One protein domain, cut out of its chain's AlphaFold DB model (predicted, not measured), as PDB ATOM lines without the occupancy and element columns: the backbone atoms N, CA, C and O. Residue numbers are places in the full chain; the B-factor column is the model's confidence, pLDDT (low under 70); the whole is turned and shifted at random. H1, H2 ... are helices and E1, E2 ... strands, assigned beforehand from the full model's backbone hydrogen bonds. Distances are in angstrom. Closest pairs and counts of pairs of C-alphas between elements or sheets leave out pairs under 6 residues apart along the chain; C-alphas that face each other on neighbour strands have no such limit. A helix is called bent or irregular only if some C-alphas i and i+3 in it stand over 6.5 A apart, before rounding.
ATOM      1  N   LYS A 228      60.237 -56.512  26.236       91.88
ATOM      2  CA  LYS A 228      60.081 -55.058  26.217       91.88
ATOM      3  C   LYS A 228      58.777 -54.722  25.508       91.88
ATOM      4  O   LYS A 228      58.682 -54.932  24.304       91.88
ATOM      5  N   VAL A 229      57.804 -54.229  26.263       90.94
ATOM      6  CA  VAL A 229      56.539 -53.731  25.720       90.94
ATOM      7  C   VAL A 229      56.818 -52.377  25.078       90.94
ATOM      8  O   VAL A 229      57.406 -51.507  25.724       90.94
ATOM      9  N   ALA A 230      56.448 -52.218  23.811       87.06
ATOM     10  CA  ALA A 230      56.760 -51.026  23.036       87.06
ATOM     11  C   ALA A 230      55.891 -49.832  23.442       87.06
ATOM     12  O   ALA A 230      56.402 -48.716  23.549       87.06
ATOM     13  N   ASP A 231      54.598 -50.062  23.682       84.31
ATOM     14  CA  ASP A 231      53.643 -49.001  23.987       84.31
ATOM     15  C   ASP A 231      52.459 -49.459  24.863       84.31
ATOM     16  O   ASP A 231      52.262 -50.633  25.195       84.31
ATOM     17  N   VAL A 232      51.645 -48.482  25.274       85.31
ATOM     18  CA  VAL A 232      50.459 -48.693  26.114       85.31
ATOM     19  C   VAL A 232      49.354 -49.473  25.381       85.31
ATOM     20  O   VAL A 232      48.473 -50.045  26.032       85.31
ATOM     21  N   GLN A 233      49.355 -49.501  24.048       85.00
ATOM     22  CA  GLN A 233      48.382 -50.259  23.268       85.00
ATOM     23  C   GLN A 233      48.713 -51.757  23.307       85.00
ATOM     24  O   GLN A 233      47.847 -52.543  23.692       85.00
ATOM     25  N   GLU A 234      49.969 -52.133  23.064       86.12
ATOM     26  CA  GLU A 234      50.475 -53.503  23.229       86.12
ATOM     27  C   GLU A 234      50.238 -54.006  24.663       86.12
ATOM     28  O   GLU A 234      49.779 -55.128  24.881       86.12
ATOM     29  N   LEU A 235      50.456 -53.152  25.671       88.50
ATOM     30  CA  LEU A 235      50.123 -53.476  27.062       88.50
ATOM     31  C   LEU A 235      48.641 -53.862  27.223       88.50
ATOM     32  O   LEU A 235      48.313 -54.842  27.897       88.50
ATOM     33  N   LYS A 236      47.721 -53.097  26.634       86.00
ATOM     34  CA  LYS A 236      46.285 -53.367  26.775       86.00
ATOM     35  C   LYS A 236      45.890 -54.662  26.078       86.00
ATOM     36  O   LYS A 236      45.217 -55.469  26.709       86.00
ATOM     37  N   GLU A 237      46.325 -54.844  24.837       85.44
ATOM     38  CA  GLU A 237      45.895 -55.938  23.958       85.44
ATOM     39  C   GLU A 237      46.572 -57.282  24.305       85.44
ATOM     40  O   GLU A 237      45.910 -58.321  24.405       85.44
ATOM     41  N   ASP A 238      47.873 -57.272  24.600       82.44
ATOM     42  CA  ASP A 238      48.647 -58.510  24.764       82.44
ATOM     43  C   ASP A 238      48.899 -58.872  26.230       82.44
ATOM     44  O   ASP A 238      49.004 -60.051  26.601       82.44
ATOM     45  N   TRP A 239      48.987 -57.874  27.107       86.56
ATOM     46  CA  TRP A 239      49.324 -58.095  28.512       86.56
ATOM     47  C   TRP A 239      48.090 -58.127  29.405       86.56
ATOM     48  O   TRP A 239      47.933 -59.103  30.141       86.56
ATOM     49  N   LEU A 240      47.203 -57.131  29.308       85.12
ATOM     50  CA  LEU A 240      46.036 -57.007  30.188       85.12
ATOM     51  C   LEU A 240      44.845 -57.870  29.760       85.12
ATOM     52  O   LEU A 240      44.198 -58.459  30.623       85.12
ATOM     53  N   THR A 241      44.542 -57.971  28.462       82.38
ATOM     54  CA  THR A 241      43.368 -58.737  27.997       82.38
ATOM     55  C   THR A 241      43.613 -60.231  27.836       82.38
ATOM     56  O   THR A 241      42.672 -61.017  27.917       82.38
ATOM     57  N   SER A 242      44.858 -60.662  27.632       77.25
ATOM     58  CA  SER A 242      45.159 -62.090  27.498       77.25
ATOM     59  C   SER A 242      45.141 -62.791  28.863       77.25
ATOM     60  O   SER A 242      45.905 -62.442  29.763       77.25
ATOM     61  N   THR A 243      44.316 -63.835  28.977       76.94
ATOM     62  CA  THR A 243      44.145 -64.685  30.170       76.94
ATOM     63  C   THR A 243      45.230 -65.756  30.336       76.94
ATOM     64  O   THR A 243      45.145 -66.598  31.231       76.94
ATOM     65  N   ASP A 244      46.245 -65.762  29.470       75.19
ATOM     66  CA  ASP A 244      47.244 -66.828  29.427       75.19
ATOM     67  C   ASP A 244      48.347 -66.624  30.466       75.19
ATOM     68  O   ASP A 244      49.336 -65.914  30.236       75.19
ATOM     69  N   GLY A 245      48.202 -67.339  31.579       83.44
ATOM     70  CA  GLY A 245      49.226 -67.484  32.607       83.44
ATOM     71  C   GLY A 245      49.452 -66.229  33.451       83.44
ATOM     72  O   GLY A 245      48.808 -65.195  33.292       83.44
ATOM     73  N   ILE A 246      50.389 -66.338  34.391       90.19
ATOM     74  CA  ILE A 246      50.756 -65.230  35.274       90.19
ATOM     75  C   ILE A 246      51.735 -64.322  34.528       90.19
ATOM     76  O   ILE A 246      52.718 -64.790  33.946       90.19
ATOM     77  N   LYS A 247      51.482 -63.015  34.563       91.06
ATOM     78  CA  LYS A 247      52.328 -61.994  33.943       91.06
ATOM     79  C   LYS A 247      52.798 -61.011  35.005       91.06
ATOM     80  O   LYS A 247      52.018 -60.590  35.853       91.06
ATOM     81  N   VAL A 248      54.071 -60.648  34.948       92.38
ATOM     82  CA  VAL A 248      54.682 -59.623  35.792       92.38
ATOM     83  C   VAL A 248      55.230 -58.551  34.870       92.38
ATOM     84  O   VAL A 248      56.067 -58.836  34.016       92.38
ATOM     85  N   LEU A 249      54.751 -57.325  35.042       92.50
ATOM     86  CA  LEU A 249      55.180 -56.174  34.263       92.50
ATOM     87  C   LEU A 249      55.845 -55.158  35.187       92.50
ATOM     88  O   LEU A 249      55.243 -54.732  36.173       92.50
ATOM     89  N   LEU A 250      57.070 -54.765  34.850       92.12
ATOM     90  CA  LEU A 250      57.745 -53.639  35.479       92.12
ATOM     91  C   LEU A 250      57.436 -52.360  34.696       92.12
ATOM     92  O   LEU A 250      57.845 -52.225  33.544       92.12
ATOM     93  N   LEU A 251      56.739 -51.428  35.338       90.44
ATOM     94  CA  LEU A 251      56.608 -50.050  34.870       90.44
ATOM     95  C   LEU A 251      57.786 -49.259  35.433       90.44
ATOM     96  O   LEU A 251      58.000 -49.264  36.645       90.44
ATOM     97  N   THR A 252      58.585 -48.643  34.573       89.44
ATOM     98  CA  THR A 252      59.807 -47.956  35.005       89.44
ATOM     99  C   THR A 252      60.198 -46.863  34.024       89.44
ATOM    100  O   THR A 252      59.806 -46.905  32.865       89.44
ATOM    101  N   HIS A 253      60.997 -45.904  34.478       88.38
ATOM    102  CA  HIS A 253      61.620 -44.894  33.619       88.38
ATOM    103  C   HIS A 253      62.936 -45.393  32.997       88.38
ATOM    104  O   HIS A 253      63.488 -44.764  32.100       88.38
ATOM    105  N   LEU A 254      63.432 -46.559  33.432       88.62
ATOM    106  CA  LEU A 254      64.647 -47.161  32.893       88.62
ATOM    107  C   LEU A 254      64.469 -47.578  31.423       88.62
ATOM    108  O   LEU A 254      63.408 -48.036  31.000       88.62
ATOM    109  N   LEU A 255      65.553 -47.498  30.647       85.19
ATOM    110  CA  LEU A 255      65.596 -47.934  29.239       85.19
ATOM    111  C   LEU A 255      65.883 -49.437  29.074       85.19
ATOM    112  O   LEU A 255      65.611 -50.052  28.035       85.19
ATOM    113  N   HIS A 256      66.473 -50.047  30.100       87.25
ATOM    114  CA  HIS A 256      66.893 -51.441  30.084       87.25
ATOM    115  C   HIS A 256      66.401 -52.185  31.329       87.25
ATOM    116  O   HIS A 256      66.374 -51.592  32.409       87.25
ATOM    117  N   PRO A 257      66.083 -53.488  31.207       91.31
ATOM    118  CA  PRO A 257      65.674 -54.297  32.342       91.31
ATOM    119  C   PRO A 257      66.755 -54.325  33.426       91.31
ATOM    120  O   PRO A 257      67.921 -54.594  33.111       91.31
ATOM    121  N   PRO A 258      66.393 -54.082  34.695       92.31
ATOM    122  CA  PRO A 258      67.313 -54.288  35.801       92.31
ATOM    123  C   PRO A 258      67.607 -55.784  35.970       92.31
ATOM    124  O   PRO A 258      66.775 -56.647  35.663       92.31
ATOM    125  N   LEU A 259      68.793 -56.098  36.493       92.06
ATOM    126  CA  LEU A 259      69.299 -57.468  36.583       92.06
ATOM    127  C   LEU A 259      68.377 -58.393  37.393       92.06
ATOM    128  O   LEU A 259      68.203 -59.556  37.026       92.06
ATOM    129  N   PHE A 260      67.726 -57.884  38.447       90.81
ATOM    130  CA  PHE A 260      66.795 -58.682  39.252       90.81
ATOM    131  C   PHE A 260      65.599 -59.185  38.430       90.81
ATOM    132  O   PHE A 260      65.195 -60.337  38.582       90.81
ATOM    133  N   LEU A 261      65.051 -58.354  37.536       92.94
ATOM    134  CA  LEU A 261      63.897 -58.719  36.717       92.94
ATOM    135  C   LEU A 261      64.292 -59.802  35.709       92.94
ATOM    136  O   LEU A 261      63.583 -60.795  35.539       92.94
ATOM    137  N   ALA A 262      65.466 -59.638  35.096       92.12
ATOM    138  CA  ALA A 262      66.028 -60.612  34.174       92.12
ATOM    139  C   ALA A 262      66.310 -61.960  34.864       92.12
ATOM    140  O   ALA A 262      65.894 -63.006  34.365       92.12
ATOM    141  N   ALA A 263      66.924 -61.955  36.048       91.38
ATOM    142  CA  ALA A 263      67.191 -63.175  36.808       91.38
ATOM    143  C   ALA A 263      65.898 -63.900  37.238       91.38
ATOM    144  O   ALA A 263      65.786 -65.123  37.096       91.38
ATOM    145  N   LEU A 264      64.882 -63.157  37.694       91.31
ATOM    146  CA  LEU A 264      63.570 -63.719  38.036       91.31
ATOM    147  C   LEU A 264      62.890 -64.376  36.831       91.31
ATOM    148  O   LEU A 264      62.305 -65.454  36.974       91.31
ATOM    149  N   SER A 265      63.013 -63.773  35.645       91.25
ATOM    150  CA  SER A 265      62.425 -64.320  34.419       91.25
ATOM    151  C   SER A 265      62.932 -65.719  34.072       91.25
ATOM    152  O   SER A 265      62.186 -66.540  33.537       91.25
ATOM    153  N   ILE A 266      64.171 -66.033  34.448       89.44
ATOM    154  CA  ILE A 266      64.779 -67.341  34.207       89.44
ATOM    155  C   ILE A 266      64.309 -68.352  35.248       89.44
ATOM    156  O   ILE A 266      63.858 -69.439  34.888       89.44
ATOM    157  N   LYS A 267      64.311 -67.965  36.529       88.69
ATOM    158  CA  LYS A 267      63.844 -68.817  37.632       88.69
ATOM    159  C   LYS A 267      62.402 -69.290  37.439       88.69
ATOM    160  O   LYS A 267      62.040 -70.416  37.786       88.69
ATOM    161  N   PHE A 268      61.558 -68.436  36.870       88.88
ATOM    162  CA  PHE A 268      60.149 -68.732  36.615       88.88
ATOM    163  C   PHE A 268      59.834 -68.960  35.129       88.88
ATOM    164  O   PHE A 268      58.671 -68.859  34.729       88.88
ATOM    165  N   SER A 269      60.843 -69.328  34.331       85.62
ATOM    166  CA  SER A 269      60.698 -69.587  32.896       85.62
ATOM    167  C   SER A 269      59.543 -70.549  32.603       85.62
ATOM    168  O   SER A 269      59.364 -71.575  33.268       85.62
ATOM    169  N   GLY A 270      58.716 -70.180  31.624       82.88
ATOM    170  CA  GLY A 270      57.542 -70.937  31.196       82.88
ATOM    171  C   GLY A 270      56.367 -70.984  32.182       82.88
ATOM    172  O   GLY A 270      55.331 -71.543  31.836       82.88
ATOM    173  N   ARG A 271      56.502 -70.405  33.384       87.31
ATOM    174  CA  ARG A 271      55.425 -70.293  34.387       87.31
ATOM    175  C   ARG A 271      54.892 -68.871  34.497       87.31
ATOM    176  O   ARG A 271      53.693 -68.677  34.671       87.31
ATOM    177  N   ILE A 272      55.794 -67.897  34.411       90.50
ATOM    178  CA  ILE A 272      55.480 -66.476  34.519       90.50
ATOM    179  C   ILE A 272      56.120 -65.753  33.336       90.50
ATOM    180  O   ILE A 272      57.296 -65.968  33.037       90.50
ATOM    181  N   LYS A 273      55.354 -64.892  32.663       90.25
ATOM    182  CA  LYS A 273      55.889 -63.984  31.640       90.25
ATOM    183  C   LYS A 273      56.351 -62.697  32.312       90.25
ATOM    184  O   LYS A 273      55.579 -62.082  33.043       90.25
ATOM    185  N   PHE A 274      57.587 -62.291  32.051       93.12
ATOM    186  CA  PHE A 274      58.151 -61.050  32.578       93.12
ATOM    187  C   PHE A 274      58.284 -60.032  31.466       93.12
ATOM    188  O   PHE A 274      58.806 -60.345  30.393       93.12
ATOM    189  N   GLY A 275      57.806 -58.827  31.737       93.00
ATOM    190  CA  GLY A 275      57.863 -57.723  30.806       93.00
ATOM    191  C   GLY A 275      58.281 -56.437  31.486       93.00
ATOM    192  O   GLY A 275      58.244 -56.309  32.711       93.00
ATOM    193  N   MET A 276      58.658 -55.477  30.662       93.69
ATOM    194  CA  MET A 276      59.022 -54.138  31.077       93.69
ATOM    195  C   MET A 276      58.427 -53.143  30.090       93.69
ATOM    196  O   MET A 276      58.575 -53.324  28.883       93.69
ATOM    197  N   LEU A 277      57.783 -52.104  30.612       92.19
ATOM    198  CA  LEU A 277      57.332 -50.952  29.842       92.19
ATOM    199  C   LEU A 277      58.060 -49.719  30.373       92.19
ATOM    200  O   LEU A 277      57.991 -49.424  31.572       92.19
ATOM    201  N   THR A 278      58.746 -49.017  29.475       90.19
ATOM    202  CA  THR A 278      59.337 -47.721  29.793       90.19
ATOM    203  C   THR A 278      58.242 -46.666  29.725       90.19
ATOM    204  O   THR A 278      57.706 -46.405  28.654       90.19
ATOM    205  N   VAL A 279      57.893 -46.085  30.867       85.38
ATOM    206  CA  VAL A 279      56.835 -45.076  30.969       85.38
ATOM    207  C   VAL A 279      57.467 -43.696  30.849       85.38
ATOM    208  O   VAL A 279      58.517 -43.446  31.429       85.38
ATOM    209  N   LYS A 280      56.842 -42.786  30.100       80.50
ATOM    210  CA  LYS A 280      57.195 -41.359  30.135       80.50
ATOM    211  C   LYS A 280      56.316 -40.640  31.157       80.50
ATOM    212  O   LYS A 280      55.161 -41.013  31.336       80.50
ATOM    213  N   ASN A 281      56.820 -39.565  31.768       66.31
ATOM    214  CA  ASN A 281      56.111 -38.800  32.811       66.31
ATOM    215  C   ASN A 281      54.652 -38.422  32.457       66.31
ATOM    216  O   ASN A 281      53.805 -38.345  33.342       66.31
ATOM    217  N   GLU A 282      54.337 -38.196  31.178       61.66
ATOM    218  CA  GLU A 282      52.980 -37.860  30.717       61.66
ATOM    219  C   GLU A 282      52.035 -39.080  30.663       61.66
ATOM    220  O   GLU A 282      50.843 -38.957  30.941       61.66
ATOM    221  N   GLU A 283      52.564 -40.272  30.372       63.53
ATOM    222  CA  GLU A 283      51.809 -41.530  30.256       63.53
ATOM    223  C   GLU A 283      51.531 -42.169  31.629       63.53
ATOM    224  O   GLU A 283      50.522 -42.854  31.817       63.53
ATOM    225  N   GLU A 284      52.385 -41.902  32.623       64.19
ATOM    226  CA  GLU A 284      52.228 -42.388  34.001       64.19
ATOM    227  C   GLU A 284      50.903 -41.915  34.624       64.19
ATOM    228  O   GLU A 284      50.173 -42.692  35.247       64.19
ATOM    229  N   ALA A 285      50.534 -40.656  34.371       58.34
ATOM    230  CA  ALA A 285      49.286 -40.068  34.847       58.34
ATOM    231  C   ALA A 285      48.035 -40.699  34.207       58.34
ATOM    232  O   ALA A 285      46.970 -40.704  34.828       58.34
ATOM    233  N   GLU A 286      48.130 -41.235  32.986       63.84
ATOM    234  CA  GLU A 286      47.027 -41.965  32.348       63.84
ATOM    235  C   GLU A 286      46.909 -43.406  32.851       63.84
ATOM    236  O   GLU A 286      45.795 -43.901  33.043       63.84
ATOM    237  N   LEU A 287      48.041 -44.072  33.102       63.81
ATOM    238  CA  LEU A 287      48.078 -45.443  33.618       63.81
ATOM    239  C   LEU A 287      47.573 -45.523  35.067       63.81
ATOM    240  O   LEU A 287      46.813 -46.433  35.402       63.81
ATOM    241  N   LEU A 288      47.923 -44.548  35.912       60.91
ATOM    242  CA  LEU A 288      47.492 -44.498  37.316       60.91
ATOM    243  C   LEU A 288      46.006 -44.144  37.491       60.91
ATOM    244  O   LEU A 288      45.402 -44.545  38.482       60.91
ATOM    245  N   LYS A 289      45.385 -43.450  36.528       55.84
ATOM    246  CA  LYS A 289      43.947 -43.108  36.567       55.84
ATOM    247  C   LYS A 289      43.010 -44.294  36.319       55.84
ATOM    248  O   LYS A 289      41.810 -44.160  36.538       55.84
ATOM    249  N   LYS A 290      43.523 -45.420  35.818       50.72
ATOM    250  CA  LYS A 290      42.726 -46.603  35.445       50.72
ATOM    251  C   LYS A 290      42.858 -47.782  36.414       50.72
ATOM    252  O   LYS A 290      42.377 -48.866  36.085       50.72
TER     253      LYS A 290
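What this domain is: This is residues 228 to 290 of the 291 residues of an uncharacterized protein of Laodelphax striatellus (UniProt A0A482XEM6). Two long parallel strands, E1 and E2, run side by side as a narrow ribbon through the middle, with H1 on one side of it and H2 on the other. H3 lies beyond the far end of the strands, after E2, at a distance from the other helices. The printed part has 63 residues with three named helices and two named strands in the order H1, E1, H2, E2, H3, and the one sheet, E1 next to E2, is parallel. The class is mixed, helices and strands; the whole is compact, with a radius of gyration of the C-alphas of 12.1 A and spans of 33 by 27 by 17 A.

Where its parts are: Find C-alpha 246 at (50.756, -65.230, 35.274); from there E1, residues 246 to 252, runs 19.5 A. E2, residues 272 to 278, is 19.7 A long and ends at C-alpha 278 at (59.337, -47.721, 29.793). H2, residues 259 to 267, spans 12.6 A. H1, residues 232 to 240, spans 10.3 A from C-alpha 232 at (50.459, -48.693, 26.114); it is neither bent nor irregular, but only just: C-alphas 237 and 240 are 6.3 A apart. H3, residues 281 to 288, spans 11.3 A.

How they stand to each other: Look first at E1 and E2, parallel neighbours with 20 degrees between their directions. C-alphas 249 and 275, which face each other, are 4.6 A apart. N 248 and O 273 are within hydrogen-bond range at 2.8 A, and so are N 275 and O 248 at 2.9 A. Residues 228 to 229 form a short parallel pairing with residues 276 to 277 of E2. E1, H2 and E2 make a strand-helix-strand unit, two parallel neighbour strands with a helix between them in the chain, and its crossover is right-handed. The closest C-alphas of H2 and E2, those of Ser 265 and Phe 274, are 5.7 A apart. H1 and E2 are near each other, with 8 pairs of C-alphas within 10 A, and the closest C-alphas of H1 and E1, those of Trp 239 and Lys 247, are 7.3 A apart. H1 and H3 are apart, but only just, at 8.4 A; H2 is apart from both. In H2 every O i to N i+4 pair is within hydrogen-bond range; in H1 4 of 5 are, and in H3 2 of 4.

The domain as a whole: Look for the two farthest C-alphas at Lys 267 and Glu 282, 33.5 A apart. The printed part has no cut, and no link is long: H1 to E1, H2 to E2 and E2 to H3 are tight, and E1 to H2 is short. The mean pLDDT of the printed part is 83.7; residues 281 to 290, of which 281 to 288 belong to H3, are under 70.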